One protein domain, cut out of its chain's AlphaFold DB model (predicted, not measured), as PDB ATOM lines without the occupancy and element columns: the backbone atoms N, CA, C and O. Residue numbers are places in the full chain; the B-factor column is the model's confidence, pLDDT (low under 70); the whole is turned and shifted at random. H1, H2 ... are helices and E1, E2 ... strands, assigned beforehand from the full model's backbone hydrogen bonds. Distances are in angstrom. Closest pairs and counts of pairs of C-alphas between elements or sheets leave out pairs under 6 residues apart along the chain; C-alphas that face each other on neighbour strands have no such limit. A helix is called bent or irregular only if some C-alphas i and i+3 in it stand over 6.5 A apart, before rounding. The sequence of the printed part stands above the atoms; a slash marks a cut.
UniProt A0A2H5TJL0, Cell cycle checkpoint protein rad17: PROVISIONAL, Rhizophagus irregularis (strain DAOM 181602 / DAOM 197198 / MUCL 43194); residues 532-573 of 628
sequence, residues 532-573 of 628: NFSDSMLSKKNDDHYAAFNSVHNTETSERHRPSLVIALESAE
ATOM      1  N   ASN A 532     -25.709 -38.089  31.200       60.28
ATOM      2  CA  ASN A 532     -25.812 -36.787  30.535       60.28
ATOM      3  C   ASN A 532     -26.145 -36.973  29.046       60.28
ATOM      4  O   ASN A 532     -25.672 -37.912  28.400       60.28
ATOM      5  N   PHE A 533     -26.966 -36.076  28.494       66.19
ATOM      6  CA  PHE A 533     -27.244 -36.085  27.061       66.19
ATOM      7  C   PHE A 533     -25.964 -35.707  26.310       66.19
ATOM      8  O   PHE A 533     -25.359 -34.685  26.621       66.19
ATOM      9  N   SER A 534     -25.533 -36.547  25.371       78.25
ATOM     10  CA  SER A 534     -24.262 -36.345  24.676       78.25
ATOM     11  C   SER A 534     -24.318 -35.171  23.696       78.25
ATOM     12  O   SER A 534     -25.306 -35.027  22.970       78.25
ATOM     13  N   ASP A 535     -23.235 -34.393  23.610       79.31
ATOM     14  CA  ASP A 535     -23.100 -33.336  22.604       79.31
ATOM     15  C   ASP A 535     -22.966 -33.919  21.190       79.31
ATOM     16  O   ASP A 535     -22.532 -35.057  20.978       79.31
ATOM     17  N   SER A 536     -23.314 -33.111  20.187       80.56
ATOM     18  CA  SER A 536     -23.204 -33.510  18.782       80.56
ATOM     19  C   SER A 536     -21.738 -33.573  18.333       80.56
ATOM     20  O   SER A 536     -21.068 -32.555  18.169       80.56
ATOM     21  N   MET A 537     -21.244 -34.786  18.084       79.94
ATOM     22  CA  MET A 537     -19.890 -35.054  17.586       79.94
ATOM     23  C   MET A 537     -19.920 -35.389  16.095       79.94
ATOM     24  O   MET A 537     -20.885 -35.986  15.631       79.94
ATOM     25  N   LEU A 538     -18.878 -35.041  15.336       80.62
ATOM     26  CA  LEU A 538     -18.779 -35.451  13.931       80.62
ATOM     27  C   LEU A 538     -18.629 -36.972  13.811       80.62
ATOM     28  O   LEU A 538     -18.036 -37.641  14.663       80.62
ATOM     29  N   SER A 539     -19.204 -37.529  12.750       79.75
ATOM     30  CA  SER A 539     -19.102 -38.945  12.438       79.75
ATOM     31  C   SER A 539     -17.677 -39.275  12.017       79.75
ATOM     32  O   SER A 539     -17.169 -38.735  11.046       79.75
ATOM     33  N   LYS A 540     -17.067 -40.279  12.659       75.88
ATOM     34  CA  LYS A 540     -15.742 -40.803  12.270       75.88
ATOM     35  C   LYS A 540     -15.685 -41.358  10.836       75.88
ATOM     36  O   LYS A 540     -14.615 -41.742  10.379       75.88
ATOM     37  N   LYS A 541     -16.839 -41.518  10.177       74.69
ATOM     38  CA  LYS A 541     -16.963 -42.055   8.813       74.69
ATOM     39  C   LYS A 541     -17.290 -40.988   7.769       74.69
ATOM     40  O   LYS A 541     -17.141 -41.275   6.587       74.69
ATOM     41  N   ASN A 542     -17.810 -39.832   8.182       75.12
ATOM     42  CA  ASN A 542     -18.187 -38.749   7.281       75.12
ATOM     43  C   ASN A 542     -18.149 -37.420   8.043       75.12
ATOM     44  O   ASN A 542     -19.014 -37.173   8.885       75.12
ATOM     45  N   ASP A 543     -17.174 -36.583   7.710       71.88
ATOM     46  CA  ASP A 543     -16.918 -35.316   8.392       71.88
ATOM     47  C   ASP A 543     -18.006 -34.252   8.119       71.88
ATOM     48  O   ASP A 543     -18.086 -33.270   8.851       71.88
ATOM     49  N   ASP A 544     -18.908 -34.488   7.155       75.94
ATOM     50  CA  ASP A 544     -20.064 -33.622   6.859       75.94
ATOM     51  C   ASP A 544     -21.332 -33.996   7.656       75.94
ATOM     52  O   ASP A 544     -22.393 -33.377   7.509       75.94
ATOM     53  N   HIS A 545     -21.274 -35.040   8.488       78.62
ATOM     54  CA  HIS A 545     -22.421 -35.529   9.253       78.62
ATOM     55  C   HIS A 545     -22.084 -35.765  10.723       78.62
ATOM     56  O   HIS A 545     -20.993 -36.206  11.074       78.62
ATOM     57  N   TYR A 546     -23.060 -35.545  11.603       85.25
ATOM     58  CA  TYR A 546     -22.928 -35.899  13.014       85.25
ATOM     59  C   TYR A 546     -23.011 -37.417  13.229       85.25
ATOM     60  O   TYR A 546     -23.677 -38.153  12.496       85.25
ATOM     61  N   ALA A 547     -22.315 -37.894  14.255       83.81
ATOM     62  CA  ALA A 547     -22.330 -39.275  14.694       83.81
ATOM     63  C   ALA A 547     -23.726 -39.672  15.204       83.81
ATOM     64  O   ALA A 547     -24.433 -38.893  15.843       83.81
ATOM     65  N   ALA A 548     -24.130 -40.914  14.930       84.38
ATOM     66  CA  ALA A 548     -25.433 -41.426  15.344       84.38
ATOM     67  C   ALA A 548     -25.531 -41.518  16.875       84.38
ATOM     68  O   ALA A 548     -24.580 -41.957  17.520       84.38
ATOM     69  N   PHE A 549     -26.698 -41.206  17.449       81.00
ATOM     70  CA  PHE A 549     -26.921 -41.160  18.903       81.00
ATOM     71  C   PHE A 549     -26.351 -42.371  19.656       81.00
ATOM     72  O   PHE A 549     -25.570 -42.199  20.583       81.00
ATOM     73  N   ASN A 550     -26.635 -43.597  19.205       82.25
ATOM     74  CA  ASN A 550     -26.163 -44.827  19.859       82.25
ATOM     75  C   ASN A 550     -24.629 -44.957  19.921       82.25
ATOM     76  O   ASN A 550     -24.119 -45.714  20.736       82.25
ATOM     77  N   SER A 551     -23.899 -44.258  19.048       80.38
ATOM     78  CA  SER A 551     -22.430 -44.256  19.030       80.38
ATOM     79  C   SER A 551     -21.803 -43.180  19.916       80.38
ATOM     80  O   SER A 551     -20.601 -43.227  20.159       80.38
ATOM     81  N   VAL A 552     -22.610 -42.222  20.380       80.56
ATOM     82  CA  VAL A 552     -22.177 -41.057  21.162       80.56
ATOM     83  C   VAL A 552     -22.751 -41.096  22.585       80.56
ATOM     84  O   VAL A 552     -22.146 -40.580  23.528       80.56
ATOM     85  N   HIS A 553     -23.907 -41.729  22.775       80.50
ATOM     86  CA  HIS A 553     -24.552 -41.885  24.072       80.50
ATOM     87  C   HIS A 553     -23.628 -42.612  25.065       80.50
ATOM     88  O   HIS A 553     -23.090 -43.670  24.746       80.50
ATOM     89  N   ASN A 554     -23.441 -42.034  26.259       72.62
ATOM     90  CA  ASN A 554     -22.514 -42.498  27.307       72.62
ATOM     91  C   ASN A 554     -21.015 -42.443  26.946       72.62
ATOM     92  O   ASN A 554     -20.209 -43.161  27.538       72.62
ATOM     93  N   THR A 555     -20.623 -41.583  26.003       77.00
ATOM     94  CA  THR A 555     -19.212 -41.267  25.718       77.00
ATOM     95  C   THR A 555     -18.879 -39.826  26.117       77.00
ATOM     96  O   THR A 555     -19.774 -38.987  26.215       77.00
ATOM     97  N   GLU A 556     -17.602 -39.530  26.375       73.25
ATOM     98  CA  GLU A 556     -17.143 -38.163  26.650       73.25
ATOM     99  C   GLU A 556     -17.269 -37.314  25.375       73.25
ATOM    100  O   GLU A 556     -16.757 -37.679  24.314       73.25
ATOM    101  N   THR A 557     -17.990 -36.198  25.468       76.31
ATOM    102  CA  THR A 557     -18.298 -35.312  24.336       76.31
ATOM    103  C   THR A 557     -17.973 -33.860  24.675       76.31
ATOM    104  O   THR A 557     -17.645 -33.552  25.820       76.31
ATOM    105  N   SER A 558     -17.960 -32.979  23.671       72.62
ATOM    106  CA  SER A 558     -17.626 -31.566  23.871       72.62
ATOM    107  C   SER A 558     -18.397 -30.649  22.927       72.62
ATOM    108  O   SER A 558     -18.618 -31.001  21.769       72.62
ATOM    109  N   GLU A 559     -18.651 -29.413  23.361       76.12
ATOM    110  CA  GLU A 559     -19.326 -28.377  22.564       76.12
ATOM    111  C   GLU A 559     -18.479 -27.775  21.422       76.12
ATOM    112  O   GLU A 559     -18.886 -26.798  20.796       76.12
ATOM    113  N   ARG A 560     -17.295 -28.316  21.103       69.44
ATOM    114  CA  ARG A 560     -16.359 -27.714  20.125       69.44
ATOM    115  C   ARG A 560     -16.947 -27.506  18.730       69.44
ATOM    116  O   ARG A 560     -16.454 -26.667  17.989       69.44
ATOM    117  N   HIS A 561     -17.984 -28.258  18.370       71.06
ATOM    118  CA  HIS A 561     -18.651 -28.167  17.067       71.06
ATOM    119  C   HIS A 561     -19.889 -27.253  17.086       71.06
ATOM    120  O   HIS A 561     -20.653 -27.219  16.122       71.06
ATOM    121  N   ARG A 562     -20.115 -26.523  18.185       76.19
ATOM    122  CA  ARG A 562     -21.187 -25.539  18.321       76.19
ATOM    123  C   ARG A 562     -20.871 -24.312  17.450       76.19
ATOM    124  O   ARG A 562     -19.868 -23.647  17.716       76.19
ATOM    125  N   PRO A 563     -21.730 -23.931  16.483       70.38
ATOM    126  CA  PRO A 563     -21.424 -22.861  15.526       70.38
ATOM    127  C   PRO A 563     -21.038 -21.527  16.173       70.38
ATOM    128  O   PRO A 563     -20.093 -20.881  15.741       70.38
ATOM    129  N   SER A 564     -21.711 -21.132  17.259       68.25
ATOM    130  CA  SER A 564     -21.389 -19.886  17.966       68.25
ATOM    131  C   SER A 564     -20.013 -19.910  18.635       68.25
ATOM    132  O   SER A 564     -19.365 -18.874  18.721       68.25
ATOM    133  N   LEU A 565     -19.576 -21.077  19.124       70.44
ATOM    134  CA  LEU A 565     -18.265 -21.239  19.751       70.44
ATOM    135  C   LEU A 565     -17.160 -21.239  18.692       70.44
ATOM    136  O   LEU A 565     -16.135 -20.602  18.897       70.44
ATOM    137  N   VAL A 566     -17.396 -21.893  17.552       72.06
ATOM    138  CA  VAL A 566     -16.488 -21.868  16.395       72.06
ATOM    139  C   VAL A 566     -16.294 -20.433  15.905       72.06
ATOM    140  O   VAL A 566     -15.164 -19.967  15.848       72.06
ATOM    141  N   ILE A 567     -17.385 -19.687  15.692       71.56
ATOM    142  CA  ILE A 567     -17.325 -18.275  15.282       71.56
ATOM    143  C   ILE A 567     -16.571 -17.427  16.317       71.56
ATOM    144  O   ILE A 567     -15.751 -16.595  15.941       71.56
ATOM    145  N   ALA A 568     -16.815 -17.627  17.617       67.75
ATOM    146  CA  ALA A 568     -16.129 -16.892  18.684       67.75
ATOM    147  C   ALA A 568     -14.623 -17.205  18.755       67.75
ATOM    148  O   ALA A 568     -13.823 -16.313  19.026       67.75
ATOM    149  N   LEU A 569     -14.228 -18.455  18.498       69.38
ATOM    150  CA  LEU A 569     -12.823 -18.863  18.431       69.38
ATOM    151  C   LEU A 569     -12.133 -18.329  17.168       69.38
ATOM    152  O   LEU A 569     -10.982 -17.914  17.242       69.38
ATOM    153  N   GLU A 570     -12.834 -18.299  16.032       68.62
ATOM    154  CA  GLU A 570     -12.328 -17.765  14.759       68.62
ATOM    155  C   GLU A 570     -12.207 -16.233  14.759       68.62
ATOM    156  O   GLU A 570     -11.349 -15.682  14.074       68.62
ATOM    157  N   SER A 571     -13.042 -15.541  15.541       58.97
ATOM    158  CA  SER A 571     -13.042 -14.076  15.683       58.97
ATOM    159  C   SER A 571     -12.184 -13.552  16.840       58.97
ATOM    160  O   SER A 571     -12.078 -12.338  17.023       58.97
ATOM    161  N   ALA A 572     -11.536 -14.431  17.608       52.19
ATOM    162  CA  ALA A 572     -10.595 -14.024  18.643       52.19
ATOM    163  C   ALA A 572      -9.279 -13.535  18.006       52.19
ATOM    164  O   ALA A 572      -8.470 -14.332  17.531       52.19
ATOM    165  N   GLU A 573      -9.026 -12.221  18.019       48.09
ATOM    166  CA  GLU A 573      -7.709 -11.673  17.672       48.09
ATOM    167  C   GLU A 573      -6.651 -12.201  18.654       48.09
ATOM    168  O   GLU A 573      -6.616 -11.853  19.837       48.09
TER     169      GLU A 573
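AT A GLANCE: This is residues 532 to 573 of the 628 residues of the protein "Cell cycle checkpoint protein rad17: PROVISIONAL" of Rhizophagus irregularis (strain DAOM 181602 / DAOM 197198 / MUCL 43194) (UniProt A0A2H5TJL0). A loose head of loops, with the short strand E1 and the one-turn helix H1, runs on into an arm that ends in H2 and makes the length; residues 563 to 568 of H2 stick out free. The printed part has 42 residues, with E1, H1 and H2 in that order; the class is mixed, helices and strands, with under half of the residues in named elements. The whole is loose, with a radius of gyration of the C-alphas of 11.8 A, and flat, spanning 37 by 24 by 11 A.

HOW THE PARTS SIT: H2, residues 563 to 570, is apart from H1, residues 549 to 552, and from E1, residues 542 to 546. E1 and H1 are also apart. E1 pairs with no named strand. In H2 every O i to N i+4 pair is within hydrogen-bond range; H1 is too short for such a pair.

IN THESE COORDINATES: H2 measures 10.5 A from C-alpha 563 to C-alpha 570 at (-12.328, -17.765, 14.759). H1 measures 5.3 A. E1 measures 8.0 A from C-alpha 542 at (-18.187, -38.749, 7.281).

THE WHOLE: The C-alphas farthest apart, of Asn 550 and Glu 573, are 38.0 A apart. The printed part has no cut. The link from E1 to H1 is tight, that from H1 to H2 short. Confidence is under 70 at residues 532 to 533, 560, 564 and 568 to 573.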